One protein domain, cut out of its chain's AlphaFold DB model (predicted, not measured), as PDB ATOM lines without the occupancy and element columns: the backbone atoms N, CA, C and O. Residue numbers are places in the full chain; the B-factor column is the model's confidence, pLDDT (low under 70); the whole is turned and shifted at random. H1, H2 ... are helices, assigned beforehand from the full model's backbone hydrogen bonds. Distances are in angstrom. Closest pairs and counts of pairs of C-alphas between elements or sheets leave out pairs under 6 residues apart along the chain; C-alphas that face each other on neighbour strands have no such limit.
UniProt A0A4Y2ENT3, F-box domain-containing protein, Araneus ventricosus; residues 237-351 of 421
ATOM      1  N   GLY A 237      -5.325  61.948  67.358       80.44
ATOM      2  CA  GLY A 237      -5.911  62.116  68.681       80.44
ATOM      3  C   GLY A 237      -4.898  62.065  69.832       80.44
ATOM      4  O   GLY A 237      -3.740  62.485  69.724       80.44
ATOM      5  N   ILE A 238      -5.355  61.519  70.957       86.06
ATOM      6  CA  ILE A 238      -4.589  61.390  72.200       86.06
ATOM      7  C   ILE A 238      -3.394  60.438  72.048       86.06
ATOM      8  O   ILE A 238      -2.324  60.704  72.596       86.06
ATOM      9  N   GLN A 239      -3.521  59.383  71.240       84.88
ATOM     10  CA  GLN A 239      -2.404  58.487  70.923       84.88
ATOM     11  C   GLN A 239      -1.280  59.214  70.172       84.88
ATOM     12  O   GLN A 239      -0.100  59.016  70.463       84.88
ATOM     13  N   GLY A 240      -1.616  60.119  69.250       88.25
ATOM     14  CA  GLY A 240      -0.628  60.967  68.584       88.25
ATOM     15  C   GLY A 240       0.100  61.895  69.558       88.25
ATOM     16  O   GLY A 240       1.314  62.093  69.457       88.25
ATOM     17  N   LEU A 241      -0.619  62.428  70.548       91.06
ATOM     18  CA  LEU A 241      -0.018  63.239  71.602       91.06
ATOM     19  C   LEU A 241       0.919  62.402  72.491       91.06
ATOM     20  O   LEU A 241       2.017  62.853  72.823       91.06
ATOM     21  N   ALA A 242       0.525  61.170  72.811       92.44
ATOM     22  CA  ALA A 242       1.346  60.204  73.528       92.44
ATOM     23  C   ALA A 242       2.670  59.911  72.791       92.44
ATOM     24  O   ALA A 242       3.738  59.933  73.406       92.44
ATOM     25  N   MET A 243       2.635  59.738  71.463       92.62
ATOM     26  CA  MET A 243       3.850  59.596  70.642       92.62
ATOM     27  C   MET A 243       4.759  60.825  70.744       92.62
ATOM     28  O   MET A 243       5.975  60.692  70.893       92.62
ATOM     29  N   CYS A 244       4.181  62.029  70.687       94.62
ATOM     30  CA  CYS A 244       4.939  63.273  70.822       94.62
ATOM     31  C   CYS A 244       5.625  63.368  72.190       94.62
ATOM     32  O   CYS A 244       6.795  63.752  72.265       94.62
ATOM     33  N   LEU A 245       4.920  62.990  73.262       96.25
ATOM     34  CA  LEU A 245       5.495  62.950  74.602       96.25
ATOM     35  C   LEU A 245       6.612  61.910  74.707       96.25
ATOM     36  O   LEU A 245       7.668  62.235  75.243       96.25
ATOM     37  N   SER A 246       6.426  60.712  74.141       95.50
ATOM     38  CA  SER A 246       7.471  59.680  74.076       95.50
ATOM     39  C   SER A 246       8.750  60.243  73.456       95.50
ATOM     40  O   SER A 246       9.800  60.191  74.088       95.50
ATOM     41  N   VAL A 247       8.667  60.908  72.294       95.44
ATOM     42  CA  VAL A 247       9.839  61.515  71.629       95.44
ATOM     43  C   VAL A 247      10.569  62.515  72.530       95.44
ATOM     44  O   VAL A 247      11.801  62.549  72.568       95.44
ATOM     45  N   VAL A 248       9.824  63.365  73.233       96.62
ATOM     46  CA  VAL A 248      10.394  64.398  74.107       96.62
ATOM     47  C   VAL A 248      11.021  63.786  75.353       96.62
ATOM     48  O   VAL A 248      12.114  64.187  75.769       96.62
ATOM     49  N   PHE A 249      10.349  62.802  75.936       95.88
ATOM     50  CA  PHE A 249      10.807  62.145  77.142       95.88
ATOM     51  C   PHE A 249      12.035  61.273  76.878       95.88
ATOM     52  O   PHE A 249      13.010  61.345  77.623       95.88
ATOM     53  N   GLU A 250      12.058  60.558  75.753       94.31
ATOM     54  CA  GLU A 250      13.239  59.858  75.253       94.31
ATOM     55  C   GLU A 250      14.446  60.792  75.167       94.31
ATOM     56  O   GLU A 250      15.520  60.472  75.671       94.31
ATOM     57  N   ARG A 251      14.268  61.988  74.595       94.56
ATOM     58  CA  ARG A 251      15.335  62.993  74.487       94.56
ATOM     59  C   ARG A 251      15.867  63.416  75.855       94.56
ATOM     60  O   ARG A 251      17.076  63.546  76.037       94.56
ATOM     61  N   ASN A 252      14.968  63.601  76.816       94.69
ATOM     62  CA  ASN A 252      15.328  63.914  78.194       94.69
ATOM     63  C   ASN A 252      16.125  62.771  78.843       94.69
ATOM     64  O   ASN A 252      17.149  63.037  79.474       94.69
ATOM     65  N   ILE A 253      15.734  61.512  78.622       94.12
ATOM     66  CA  ILE A 253      16.489  60.340  79.087       94.12
ATOM     67  C   ILE A 253      17.884  60.301  78.446       94.12
ATOM     68  O   ILE A 253      18.875  60.147  79.157       94.12
ATOM     69  N   GLN A 254      17.993  60.505  77.130       92.19
ATOM     70  CA  GLN A 254      19.272  60.513  76.406       92.19
ATOM     71  C   GLN A 254      20.246  61.599  76.864       92.19
ATOM     72  O   GLN A 254      21.455  61.383  76.837       92.19
ATOM     73  N   ASN A 255      19.735  62.747  77.306       91.75
ATOM     74  CA  ASN A 255      20.572  63.843  77.789       91.75
ATOM     75  C   ASN A 255      21.111  63.605  79.208       91.75
ATOM     76  O   ASN A 255      22.191  64.095  79.535       91.75
ATOM     77  N   HIS A 256      20.377  62.868  80.046       89.94
ATOM     78  CA  HIS A 256      20.694  62.725  81.472       89.94
ATOM     79  C   HIS A 256      21.272  61.354  81.849       89.94
ATOM     80  O   HIS A 256      21.940  61.240  82.876       89.94
ATOM     81  N   TYR A 257      21.057  60.321  81.028       90.88
ATOM     82  CA  TYR A 257      21.426  58.941  81.346       90.88
ATOM     83  C   TYR A 257      22.308  58.313  80.275       90.88
ATOM     84  O   TYR A 257      22.283  58.672  79.101       90.88
ATOM     85  N   LYS A 258      23.105  57.330  80.701       87.81
ATOM     86  CA  LYS A 258      23.960  56.520  79.830       87.81
ATOM     87  C   LYS A 258      23.472  55.074  79.821       87.81
ATOM     88  O   LYS A 258      22.793  54.623  80.740       87.81
ATOM     89  N   ALA A 259      23.916  54.305  78.830       82.62
ATOM     90  CA  ALA A 259      23.574  52.886  78.709       82.62
ATOM     91  C   ALA A 259      23.978  52.025  79.925       82.62
ATOM     92  O   ALA A 259      23.453  50.933  80.103       82.62
ATOM     93  N   SER A 260      24.912  52.494  80.759       83.12
ATOM     94  CA  SER A 260      25.321  51.814  81.995       83.12
ATOM     95  C   SER A 260      24.438  52.130  83.206       83.12
ATOM     96  O   SER A 260      24.547  51.435  84.208       83.12
ATOM     97  N   SER A 261      23.621  53.189  83.162       89.12
ATOM     98  CA  SER A 261      22.802  53.628  84.303       89.12
ATOM     99  C   SER A 261      21.353  53.153  84.238       89.12
ATOM    100  O   SER A 261      20.704  53.065  85.273       89.12
ATOM    101  N   LEU A 262      20.830  52.886  83.037       90.88
ATOM    102  CA  LEU A 262      19.425  52.536  82.839       90.88
ATOM    103  C   LEU A 262      19.290  51.498  81.717       90.88
ATOM    104  O   LEU A 262      19.740  51.741  80.592       90.88
ATOM    105  N   SER A 263      18.685  50.347  82.028       92.25
ATOM    106  CA  SER A 263      18.412  49.288  81.049       92.25
ATOM    107  C   SER A 263      17.321  49.718  80.060       92.25
ATOM    108  O   SER A 263      16.487  50.574  80.364       92.25
ATOM    109  N   LEU A 264      17.312  49.114  78.867       93.19
ATOM    110  CA  LEU A 264      16.279  49.384  77.856       93.19
ATOM    111  C   LEU A 264      14.888  48.921  78.307       93.19
ATOM    112  O   LEU A 264      13.915  49.631  78.071       93.19
ATOM    113  N   GLN A 265      14.808  47.791  79.015       92.19
ATOM    114  CA  GLN A 265      13.569  47.308  79.630       92.19
ATOM    115  C   GLN A 265      12.979  48.349  80.590       92.19
ATOM    116  O   GLN A 265      11.818  48.724  80.452       92.19
ATOM    117  N   ARG A 266      13.800  48.913  81.481       92.06
ATOM    118  CA  ARG A 266      13.352  49.952  82.411       92.06
ATOM    119  C   ARG A 266      12.952  51.245  81.697       92.06
ATOM    120  O   ARG A 266      11.987  51.881  82.100       92.06
ATOM    121  N   ILE A 267      13.645  51.631  80.621       93.06
ATOM    122  CA  ILE A 267      13.249  52.786  79.791       93.06
ATOM    123  C   ILE A 267      11.861  52.575  79.195       93.06
ATOM    124  O   ILE A 267      11.019  53.465  79.297       93.06
ATOM    125  N   TRP A 268      11.612  51.407  78.604       93.00
ATOM    126  CA  TRP A 268      10.308  51.072  78.044       93.00
ATOM    127  C   TRP A 268       9.189  51.174  79.087       93.00
ATOM    128  O   TRP A 268       8.197  51.860  78.840       93.00
ATOM    129  N   GLU A 269       9.367  50.556  80.258       92.19
ATOM    130  CA  GLU A 269       8.378  50.595  81.345       92.19
ATOM    131  C   GLU A 269       8.077  52.027  81.783       92.19
ATOM    132  O   GLU A 269       6.914  52.424  81.878       92.19
ATOM    133  N   ILE A 270       9.127  52.824  81.991       93.88
ATOM    134  CA  ILE A 270       8.997  54.210  82.431       93.88
ATOM    135  C   ILE A 270       8.267  55.048  81.383       93.88
ATOM    136  O   ILE A 270       7.333  55.768  81.727       93.88
ATOM    137  N   VAL A 271       8.655  54.954  80.107       94.12
ATOM    138  CA  VAL A 271       8.014  55.715  79.023       94.12
ATOM    139  C   VAL A 271       6.544  55.326  78.885       94.12
ATOM    140  O   VAL A 271       5.695  56.210  78.747       94.12
ATOM    141  N   LYS A 272       6.226  54.030  78.975       92.19
ATOM    142  CA  LYS A 272       4.851  53.524  78.911       92.19
ATOM    143  C   LYS A 272       4.006  54.082  80.057       92.19
ATOM    144  O   LYS A 272       3.015  54.756  79.794       92.19
ATOM    145  N   VAL A 273       4.432  53.891  81.307       93.94
ATOM    146  CA  VAL A 273       3.685  54.344  82.496       93.94
ATOM    147  C   VAL A 273       3.552  55.868  82.530       93.94
ATOM    148  O   VAL A 273       2.450  56.380  82.723       93.94
ATOM    149  N   PHE A 274       4.645  56.598  82.285       95.88
ATOM    150  CA  PHE A 274       4.644  58.063  82.268       95.88
ATOM    151  C   PHE A 274       3.662  58.612  81.229       95.88
ATOM    152  O   PHE A 274       2.876  59.512  81.520       95.88
ATOM    153  N   THR A 275       3.664  58.040  80.024       94.19
ATOM    154  CA  THR A 275       2.791  58.510  78.947       94.19
ATOM    155  C   THR A 275       1.332  58.133  79.187       94.19
ATOM    156  O   THR A 275       0.454  58.955  78.936       94.19
ATOM    157  N   THR A 276       1.049  56.935  79.708       92.56
ATOM    158  CA  THR A 276      -0.317  56.523  80.065       92.56
ATOM    159  C   THR A 276      -0.932  57.449  81.112       92.56
ATOM    160  O   THR A 276      -2.073  57.876  80.947       92.56
ATOM    161  N   VAL A 277      -0.181  57.806  82.158       95.12
ATOM    162  CA  VAL A 277      -0.681  58.726  83.193       95.12
ATOM    163  C   VAL A 277      -0.884  60.128  82.631       95.12
ATOM    164  O   VAL A 277      -1.928  60.726  82.872       95.12
ATOM    165  N   PHE A 278       0.037  60.622  81.802       95.44
ATOM    166  CA  PHE A 278      -0.139  61.915  81.139       95.44
ATOM    167  C   PHE A 278      -1.406  61.949  80.275       95.44
ATOM    168  O   PHE A 278      -2.176  62.900  80.346       95.44
ATOM    169  N   VAL A 279      -1.638  60.904  79.478       92.31
ATOM    170  CA  VAL A 279      -2.844  60.770  78.652       92.31
ATOM    171  C   VAL A 279      -4.109  60.813  79.509       92.31
ATOM    172  O   VAL A 279      -5.034  61.549  79.172       92.31
ATOM    173  N   SER A 280      -4.132  60.073  80.620       92.56
ATOM    174  CA  SER A 280      -5.264  60.080  81.552       92.56
ATOM    175  C   SER A 280      -5.523  61.481  82.106       92.56
ATOM    176  O   SER A 280      -6.650  61.958  82.045       92.56
ATOM    177  N   GLU A 281      -4.480  62.176  82.571       93.25
ATOM    178  CA  GLU A 281      -4.621  63.539  83.095       93.25
ATOM    179  C   GLU A 281      -5.130  64.524  82.026       93.25
ATOM    180  O   GLU A 281      -5.956  65.386  82.319       93.25
ATOM    181  N   ILE A 282      -4.677  64.403  80.772       92.00
ATOM    182  CA  ILE A 282      -5.170  65.244  79.671       92.00
ATOM    183  C   ILE A 282      -6.647  64.971  79.379       92.00
ATOM    184  O   ILE A 282      -7.399  65.921  79.160       92.00
ATOM    185  N   LEU A 283      -7.079  63.709  79.388       90.62
ATOM    186  CA  LEU A 283      -8.486  63.347  79.201       90.62
ATOM    187  C   LEU A 283      -9.368  63.923  80.318       90.62
ATOM    188  O   LEU A 283     -10.415  64.504  80.022       90.62
ATOM    189  N   ASP A 284      -8.918  63.853  81.571       91.06
ATOM    190  CA  ASP A 284      -9.627  64.441  82.712       91.06
ATOM    191  C   ASP A 284      -9.744  65.972  82.577       91.06
ATOM    192  O   ASP A 284     -10.806  66.553  82.813       91.06
ATOM    193  N   LEU A 285      -8.678  66.644  82.126       89.94
ATOM    194  CA  LEU A 285      -8.683  68.091  81.878       89.94
ATOM    195  C   LEU A 285      -9.590  68.486  80.707       89.94
ATOM    196  O   LEU A 285     -10.267  69.513  80.781       89.94
ATOM    197  N   LEU A 286      -9.621  67.690  79.637       88.00
ATOM    198  CA  LEU A 286     -10.526  67.904  78.506       88.00
ATOM    199  C   LEU A 286     -11.990  67.833  78.944       88.00
ATOM    200  O   LEU A 286     -12.787  68.658  78.505       88.00
ATOM    201  N   GLN A 287     -12.333  66.905  79.840       87.56
ATOM    202  CA  GLN A 287     -13.674  66.823  80.424       87.56
ATOM    203  C   GLN A 287     -13.969  68.017  81.340       87.56
ATOM    204  O   GLN A 287     -15.021  68.643  81.224       87.56
ATOM    205  N   LEU A 288     -13.028  68.380  82.217       88.69
ATOM    206  CA  LEU A 288     -13.195  69.483  83.168       88.69
ATOM    207  C   LEU A 288     -13.387  70.842  82.472       88.69
ATOM    208  O   LEU A 288     -14.153  71.684  82.939       88.69
ATOM    209  N   PHE A 289     -12.705  71.049  81.344       85.62
ATOM    210  CA  PHE A 289     -12.728  72.286  80.563       85.62
ATOM    211  C   PHE A 289     -13.401  72.107  79.196       85.62
ATOM    212  O   PHE A 289     -13.056  72.806  78.240       85.62
ATOM    213  N   GLN A 290     -14.379  71.199  79.093       82.88
ATOM    214  CA  GLN A 290     -15.017  70.839  77.823       82.88
ATOM    215  C   GLN A 290     -15.510  72.065  77.045       82.88
ATOM    216  O   GLN A 290     -15.142  72.244  75.889       82.88
ATOM    217  N   SER A 291     -16.238  72.977  77.700       84.94
ATOM    218  CA  SER A 291     -16.768  74.201  77.073       84.94
ATOM    219  C   SER A 291     -15.693  75.130  76.497       84.94
ATOM    220  O   SER A 291     -15.981  75.958  75.635       84.94
ATOM    221  N   ARG A 292     -14.448  75.010  76.970       84.06
ATOM    222  CA  ARG A 292     -13.303  75.809  76.526       84.06
ATOM    223  C   ARG A 292     -12.544  75.154  75.371       84.06
ATOM    224  O   ARG A 292     -11.997  75.867  74.527       84.06
ATOM    225  N   PHE A 293     -12.473  73.824  75.359       83.69
ATOM    226  CA  PHE A 293     -11.605  73.059  74.462       83.69
ATOM    227  C   PHE A 293     -12.337  72.300  73.353       83.69
ATOM    228  O   PHE A 293     -11.668  71.813  72.449       83.69
ATOM    229  N   GLU A 294     -13.671  72.253  73.364       76.94
ATOM    230  CA  GLU A 294     -14.498  71.475  72.423       76.94
ATOM    231  C   GLU A 294     -14.133  71.664  70.939       76.94
ATOM    232  O   GLU A 294     -14.187  70.719  70.159       76.94
ATOM    233  N   THR A 295     -13.726  72.871  70.541       78.12
ATOM    234  CA  THR A 295     -13.390  73.205  69.145       78.12
ATOM    235  C   THR A 295     -11.889  73.360  68.889       78.12
ATOM    236  O   THR A 295     -11.483  73.710  67.780       78.12
ATOM    237  N   GLN A 296     -11.045  73.130  69.898       82.31
ATOM    238  CA  GLN A 296      -9.601  73.314  69.784       82.31
ATOM    239  C   GLN A 296      -8.894  72.009  69.408       82.31
ATOM    240  O   GLN A 296      -9.198  70.942  69.928       82.31
ATOM    241  N   SER A 297      -7.863  72.107  68.565       85.12
ATOM    242  CA  SER A 297      -6.906  71.011  68.351       85.12
ATOM    243  C   SER A 297      -6.221  70.617  69.669       85.12
ATOM    244  O   SER A 297      -5.894  71.512  70.459       85.12
ATOM    245  N   LEU A 298      -5.883  69.340  69.871       86.94
ATOM    246  CA  LEU A 298      -5.160  68.860  71.059       86.94
ATOM    247  C   LEU A 298      -3.821  69.571  71.240       86.94
ATOM    248  O   LEU A 298      -3.433  69.867  72.370       86.94
ATOM    249  N   LYS A 299      -3.139  69.930  70.144       90.75
ATOM    250  CA  LYS A 299      -1.964  70.808  70.214       90.75
ATOM    251  C   LYS A 299      -2.259  72.081  71.019       90.75
ATOM    252  O   LYS A 299      -1.516  72.403  71.943       90.75
ATOM    253  N   LEU A 300      -3.299  72.831  70.653       90.00
ATOM    254  CA  LEU A 300      -3.651  74.093  71.318       90.00
ATOM    255  C   LEU A 300      -4.109  73.871  72.761       90.00
ATOM    256  O   LEU A 300      -3.737  74.660  73.629       90.00
ATOM    257  N   VAL A 301      -4.826  72.778  73.025       90.56
ATOM    258  CA  VAL A 301      -5.202  72.375  74.386       90.56
ATOM    259  C   VAL A 301      -3.957  72.221  75.255       90.56
ATOM    260  O   VAL A 301      -3.841  72.885  76.283       90.56
ATOM    261  N   VAL A 302      -2.976  71.429  74.815       92.56
ATOM    262  CA  VAL A 302      -1.728  71.207  75.562       92.56
ATOM    263  C   VAL A 302      -0.954  72.511  75.740       92.56
ATOM    264  O   VAL A 302      -0.508  72.815  76.843       92.56
ATOM    265  N   LEU A 303      -0.833  73.329  74.689       94.31
ATOM    266  CA  LEU A 303      -0.163  74.630  74.790       94.31
ATOM    267  C   LEU A 303      -0.847  75.566  75.795       94.31
ATOM    268  O   LEU A 303      -0.152  76.308  76.488       94.31
ATOM    269  N   THR A 304      -2.175  75.512  75.896       93.19
ATOM    270  CA  THR A 304      -2.956  76.306  76.853       93.19
ATOM    271  C   THR A 304      -2.779  75.781  78.274       93.19
ATOM    272  O   THR A 304      -2.455  76.559  79.167       93.19
ATOM    273  N   ILE A 305      -2.904  74.464  78.482       91.94
ATOM    274  CA  ILE A 305      -2.702  73.819  79.790       91.94
ATOM    275  C   ILE A 305      -1.323  74.164  80.357       91.94
ATOM    276  O   ILE A 305      -1.216  74.551  81.520       91.94
ATOM    277  N   VAL A 306      -0.277  74.074  79.531       92.62
ATOM    278  CA  VAL A 306       1.095  74.392  79.944       92.62
ATOM    279  C   VAL A 306       1.294  75.896  80.127       92.62
ATOM    280  O   VAL A 306       1.853  76.321  81.135       92.62
ATOM    281  N   GLY A 307       0.827  76.718  79.180       91.12
ATOM    282  CA  GLY A 307       1.013  78.171  79.212       91.12
ATOM    283  C   GLY A 307       0.320  78.853  80.392       91.12
ATOM    284  O   GLY A 307       0.866  79.794  80.965       91.12
ATOM    285  N   GLU A 308      -0.847  78.351  80.788       91.88
ATOM    286  CA  GLU A 308      -1.635  78.885  81.902       91.88
ATOM    287  C   GLU A 308      -1.427  78.116  83.216       91.88
ATOM    288  O   GLU A 308      -1.997  78.494  84.235       91.88
ATOM    289  N   ASN A 309      -0.581  77.078  83.224       88.75
ATOM    290  CA  ASN A 309      -0.369  76.177  84.365       88.75
ATOM    291  C   ASN A 309      -1.688  75.598  84.924       88.75
ATOM    292  O   ASN A 309      -1.907  75.594  86.134       88.75
ATOM    293  N   LEU A 310      -2.569  75.104  84.044       87.31
ATOM    294  CA  LEU A 310      -3.873  74.538  84.433       87.31
ATOM    295  C   LEU A 310      -3.763  73.177  85.144       87.31
ATOM    296  O   LEU A 310      -4.733  72.732  85.752       87.31
ATOM    297  N   SER A 311      -2.601  72.522  85.077       88.06
ATOM    298  CA  SER A 311      -2.262  71.314  85.837       88.06
ATOM    299  C   SER A 311      -0.826  71.400  86.348       88.06
ATOM    300  O   SER A 311       0.045  71.987  85.699       88.06
ATOM    301  N   ASP A 312      -0.580  70.812  87.519       86.12
ATOM    302  CA  ASP A 312       0.752  70.694  88.110       86.12
ATOM    303  C   ASP A 312       1.456  69.369  87.774       86.12
ATOM    304  O   ASP A 312       2.641  69.230  88.084       86.12
ATOM    305  N   PHE A 313       0.755  68.431  87.117       89.88
ATOM    306  CA  PHE A 313       1.260  67.117  86.706       89.88
ATOM    307  C   PHE A 313       2.039  66.387  87.820       89.88
ATOM    308  O   PHE A 313       3.094  65.781  87.587       89.88
ATOM    309  N   LYS A 314       1.553  66.464  89.070       93.19
ATOM    310  CA  LYS A 314       2.219  65.861  90.239       93.19
ATOM    311  C   LYS A 314       2.403  64.351  90.121       93.19
ATOM    312  O   LYS A 314       3.444  63.849  90.542       93.19
ATOM    313  N   GLN A 315       1.435  63.624  89.557       94.56
ATOM    314  CA  GLN A 315       1.540  62.164  89.442       94.56
ATOM    315  C   GLN A 315       2.696  61.763  88.522       94.56
ATOM    316  O   GLN A 315       3.418  60.812  88.816       94.56
ATOM    317  N   LEU A 316       2.951  62.548  87.470       95.81
ATOM    318  CA  LEU A 316       4.113  62.356  86.606       95.81
ATOM    319  C   LEU A 316       5.435  62.487  87.364       95.81
ATOM    320  O   LEU A 316       6.351  61.707  87.115       95.81
ATOM    321  N   GLN A 317       5.543  63.424  88.312       96.75
ATOM    322  CA  GLN A 317       6.749  63.528  89.140       96.75
ATOM    323  C   GLN A 317       6.902  62.314  90.062       96.75
ATOM    324  O   GLN A 317       7.999  61.773  90.158       96.75
ATOM    325  N   VAL A 318       5.810  61.830  90.666       96.62
ATOM    326  CA  VAL A 318       5.829  60.618  91.506       96.62
ATOM    327  C   VAL A 318       6.351  59.408  90.728       96.62
ATOM    328  O   VAL A 318       7.122  58.621  91.273       96.62
ATOM    329  N   ILE A 319       5.986  59.272  89.448       96.06
ATOM    330  CA  ILE A 319       6.513  58.213  88.573       96.06
ATOM    331  C   ILE A 319       8.026  58.371  88.400       96.06
ATOM    332  O   ILE A 319       8.768  57.416  88.617       96.06
ATOM    333  N   LEU A 320       8.507  59.567  88.046       95.75
ATOM    334  CA  LEU A 320       9.943  59.809  87.870       95.75
ATOM    335  C   LEU A 320      10.729  59.514  89.155       95.75
ATOM    336  O   LEU A 320      11.742  58.815  89.098       95.75
ATOM    337  N   ASP A 321      10.221  59.958  90.305       95.62
ATOM    338  CA  ASP A 321      10.832  59.736  91.617       95.62
ATOM    339  C   ASP A 321      10.851  58.245  91.986       95.62
ATOM    340  O   ASP A 321      11.875  57.733  92.440       95.62
ATOM    341  N   HIS A 322       9.754  57.519  91.731       95.12
ATOM    342  CA  HIS A 322       9.661  56.071  91.948       95.12
ATOM    343  C   HIS A 322      10.726  55.308  91.155       95.12
ATOM    344  O   HIS A 322      11.371  54.394  91.669       95.12
ATOM    345  N   PHE A 323      10.958  55.723  89.911       92.44
ATOM    346  CA  PHE A 323      12.000  55.153  89.069       92.44
ATOM    347  C   PHE A 323      13.391  55.751  89.316       92.44
ATOM    348  O   PHE A 323      14.337  55.365  88.623       92.44
ATOM    349  N   GLY A 324      13.556  56.628  90.309       92.31
ATOM    350  CA  GLY A 324      14.835  57.231  90.678       92.31
ATOM    351  C   GLY A 324      15.418  58.143  89.597       92.31
ATOM    352  O   GLY A 324      16.638  58.292  89.518       92.31
ATOM    353  N   LEU A 325      14.572  58.715  88.736       93.19
ATOM    354  CA  LEU A 325      15.003  59.622  87.686       93.19
ATOM    355  C   LEU A 325      15.096  61.054  88.219       93.19
ATOM    356  O   LEU A 325      14.097  61.673  88.563       93.19
ATOM    357  N   ASN A 326      16.296  61.626  88.181       92.44
ATOM    358  CA  ASN A 326      16.543  63.050  88.395       92.44
ATOM    359  C   ASN A 326      16.150  63.891  87.160       92.44
ATOM    360  O   ASN A 326      16.984  64.555  86.546       92.44
ATOM    361  N   ILE A 327      14.885  63.793  86.751       94.38
ATOM    362  CA  ILE A 327      14.246  64.623  85.724       94.38
ATOM    363  C   ILE A 327      13.014  65.252  86.380       94.38
ATOM    364  O   ILE A 327      12.300  64.585  87.129       94.38
ATOM    365  N   LYS A 328      12.742  66.529  86.101       94.69
ATOM    366  CA  LYS A 328      11.502  67.170  86.550       94.69
ATOM    367  C   LYS A 328      10.413  66.975  85.503       94.69
ATOM    368  O   LYS A 328      10.615  67.328  84.343       94.69
ATOM    369  N   SER A 329       9.241  66.489  85.908       95.06
ATOM    370  CA  SER A 329       8.103  66.292  84.998       95.06
ATOM    371  C   SER A 329       7.727  67.594  84.292       95.06
ATOM    372  O   SER A 329       7.511  67.606  83.084       95.06
ATOM    373  N   LYS A 330       7.765  68.720  85.014       93.19
ATOM    374  CA  LYS A 330       7.500  70.053  84.463       93.19
ATOM    375  C   LYS A 330       8.421  70.416  83.293       93.19
ATOM    376  O   LYS A 330       7.955  71.036  82.342       93.19
ATOM    377  N   ASP A 331       9.690  70.013  83.336       94.19
ATOM    378  CA  ASP A 331      10.640  70.287  82.252       94.19
ATOM    379  C   ASP A 331      10.288  69.458  81.008       94.19
ATOM    380  O   ASP A 331      10.218  70.001  79.910       94.19
ATOM    381  N   VAL A 332       9.922  68.181  81.189       96.31
ATOM    382  CA  VAL A 332       9.442  67.309  80.098       96.31
ATOM    383  C   VAL A 332       8.172  67.872  79.449       96.31
ATOM    384  O   VAL A 332       8.058  67.906  78.224       96.31
ATOM    385  N   ILE A 333       7.220  68.353  80.251       96.25
ATOM    386  CA  ILE A 333       5.969  68.940  79.753       96.25
ATOM    387  C   ILE A 333       6.214  70.279  79.034       96.25
ATOM    388  O   ILE A 333       5.616  70.547  77.988       96.25
ATOM    389  N   ASN A 334       7.135  71.105  79.533       94.94
ATOM    390  CA  ASN A 334       7.553  72.328  78.844       94.94
ATOM    391  C   ASN A 334       8.227  72.019  77.501       94.94
ATOM    392  O   ASN A 334       7.919  72.658  76.491       94.94
ATOM    393  N   ASP A 335       9.099  71.012  77.464       96.62
ATOM    394  CA  ASP A 335       9.735  70.550  76.233       96.62
ATOM    395  C   ASP A 335       8.709  69.998  75.235       96.62
ATOM    396  O   ASP A 335       8.855  70.221  74.031       96.62
ATOM    397  N   LEU A 336       7.637  69.349  75.708       96.94
ATOM    398  CA  LEU A 336       6.520  68.924  74.863       96.94
ATOM    399  C   LEU A 336       5.821  70.125  74.228       96.94
ATOM    400  O   LEU A 336       5.600  70.135  73.017       96.94
ATOM    401  N   ALA A 337       5.535  71.173  75.001       95.69
ATOM    402  CA  ALA A 337       4.962  72.400  74.455       95.69
ATOM    403  C   ALA A 337       5.894  73.053  73.414       95.69
ATOM    404  O   ALA A 337       5.439  73.490  72.355       95.69
ATOM    405  N   ILE A 338       7.207  73.095  73.666       96.25
ATOM    406  CA  ILE A 338       8.200  73.609  72.705       96.25
ATOM    407  C   ILE A 338       8.250  72.741  71.444       96.25
ATOM    408  O   ILE A 338       8.337  73.270  70.335       96.25
ATOM    409  N   TYR A 339       8.190  71.419  71.594       95.81
ATOM    410  CA  TYR A 339       8.162  70.476  70.484       95.81
ATOM    411  C   TYR A 339       6.925  70.694  69.610       95.81
ATOM    412  O   TYR A 339       7.063  70.933  68.413       95.81
ATOM    413  N   LEU A 340       5.731  70.736  70.205       94.19
ATOM    414  CA  LEU A 340       4.465  70.931  69.493       94.19
ATOM    415  C   LEU A 340       4.364  72.292  68.786       94.19
ATOM    416  O   LEU A 340       3.726  72.392  67.738       94.19
ATOM    417  N   LYS A 341       5.023  73.342  69.299       94.25
ATOM    418  CA  LYS A 341       5.098  74.654  68.625       94.25
ATOM    419  C   LYS A 341       5.781  74.597  67.255       94.25
ATOM    420  O   LYS A 341       5.510  75.464  66.430       94.25
ATOM    421  N   LYS A 342       6.638  73.601  66.998       93.50
ATOM    422  CA  LYS A 342       7.346  73.437  65.712       93.50
ATOM    423  C   LYS A 342       6.451  72.898  64.598       93.50
ATOM    424  O   LYS A 342       6.763  73.081  63.427       93.50
ATOM    425  N   TYR A 343       5.347  72.254  64.959       88.56
ATOM    426  CA  TYR A 343       4.454  71.576  64.025       88.56
ATOM    427  C   TYR A 343       3.154  72.342  63.866       88.56
ATOM    428  O   TYR A 343       2.765  73.108  64.743       88.56
ATOM    429  N   ARG A 344       2.441  72.136  62.755       84.12
ATOM    430  CA  ARG A 344       1.110  72.737  62.564       84.12
ATOM    431  C   ARG A 344       0.081  72.129  63.523       84.12
ATOM    432  O   ARG A 344      -0.643  72.894  64.154       84.12
ATOM    433  N   GLY A 345       0.135  70.813  63.724       84.94
ATOM    434  CA  GLY A 345      -0.670  70.036  64.675       84.94
ATOM    435  C   GLY A 345       0.029  68.729  65.063       84.94
ATOM    436  O   GLY A 345       1.097  68.422  64.524       84.94
ATOM    437  N   VAL A 346      -0.574  67.963  65.970       87.31
ATOM    438  CA  VAL A 346      -0.085  66.654  66.443       87.31
ATOM    439  C   VAL A 346       0.142  65.692  65.274       87.31
ATOM    440  O   VAL A 346       1.190  65.055  65.202       87.31
ATOM    441  N   ASP A 347      -0.771  65.661  64.302       81.81
ATOM    442  CA  ASP A 347      -0.664  64.783  63.128       81.81
ATOM    443  C   ASP A 347       0.620  65.003  62.322       81.81
ATOM    444  O   ASP A 347       1.197  64.046  61.814       81.81
ATOM    445  N   PHE A 348       1.110  66.243  62.238       84.62
ATOM    446  CA  PHE A 348       2.357  66.549  61.532       84.62
ATOM    447  C   PHE A 348       3.579  66.015  62.284       84.62
ATOM    448  O   PHE A 348       4.523  65.536  61.664       84.62
ATOM    449  N   ALA A 349       3.562  66.074  63.617       87.00
ATOM    450  CA  ALA A 349       4.633  65.515  64.434       87.00
ATOM    451  C   ALA A 349       4.650  63.979  64.366       87.00
ATOM    452  O   ALA A 349       5.714  63.364  64.294       87.00
ATOM    453  N   VAL A 350       3.467  63.359  64.352       86.50
ATOM    454  CA  VAL A 350       3.308  61.912  64.167       86.50
ATOM    455  C   VAL A 350       3.748  61.484  62.764       86.50
ATOM    456  O   VAL A 350       4.382  60.439  62.606       86.50
ATOM    457  N   ASP A 351       3.460  62.288  61.740       83.31
ATOM    458  CA  ASP A 351       3.854  61.980  60.368       83.31
ATOM    459  C   ASP A 351       5.371  61.927  60.178       83.31
ATOM    460  O   ASP A 351       5.858  61.059  59.458       83.31
TER     461      ASP A 351
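What this domain is: This is residues 237 to 351 of the 421 residues of the protein "F-box domain-containing protein" of Araneus ventricosus (UniProt A0A4Y2ENT3). Two long helices, H1 and H2, make a slanted helical hairpin, and shorter helices pack on it, with H4 and H6 on H1, and H5 running back along part of H2. H7 crosses H1 near its beginning, and little H3 lies past the end of H2, at one end of the long axis. The printed part has 115 residues with seven named helices, H1 to H7 in chain order, and no named strand: all helix, mostly crossed. It is compact, with a radius of gyration of the C-alphas of 14.0 A, yet elongated, spanning 47 by 29 by 20 A.

How they stand to each other: Start at the hub, H1, residues 237 to 256, which touches four helices. Its hairpin partner H2, residues 264 to 288, touches it with residues 271 to 279 alone, at a steep tilt of 44 degrees, opposite ways; look at the C-alphas of Ala 242 and Thr 275, the closest, 5.9 A apart. H3, residues 290 to 293, is close to H2 but not clearly touching, the closest C-alphas, Leu 286 and Phe 293, being 6.6 A apart. H4, residues 298 to 307, touches H1 at Gly 237 and Leu 298, whose C-alphas, the closest, are 7.2 A apart. H5, residues 314 to 322, touches H2 at a shallow tilt of 13 degrees, opposite ways, closest at C-alphas 274 and 316, 6.1 A apart. H6, residues 329 to 341, touches H1 at a steep tilt of 61 degrees, closest at C-alphas 248 and 336, 6.0 A apart, and touches H4 at C-alphas 303 and 337, the closest, 5.6 A apart. H7, residues 346 to 351, touches H1 at 72 degrees, only just about perpendicular, closest at C-alphas 240 and 350, 6.0 A apart. H5 is apart from H1. Every O i to N i+4 pair is within hydrogen-bond range in H1, H2, H4, H5, H6 and H7; H3 is too short for one.

Where its parts are: Find C-alpha 237 at (-5.911, 62.116, 68.681); from there H1 runs 29.5 A to C-alpha 256. H2 runs 36.1 A, and H6 18.6 A. H7 ends at C-alpha 351, (3.854, 61.980, 60.368).

The domain as a whole: The C-alphas farthest apart, of Ser 260 and Ser 291, are 47.9 A apart. The printed part has no cut and no long link, and no printed residue is under 70 in pLDDT.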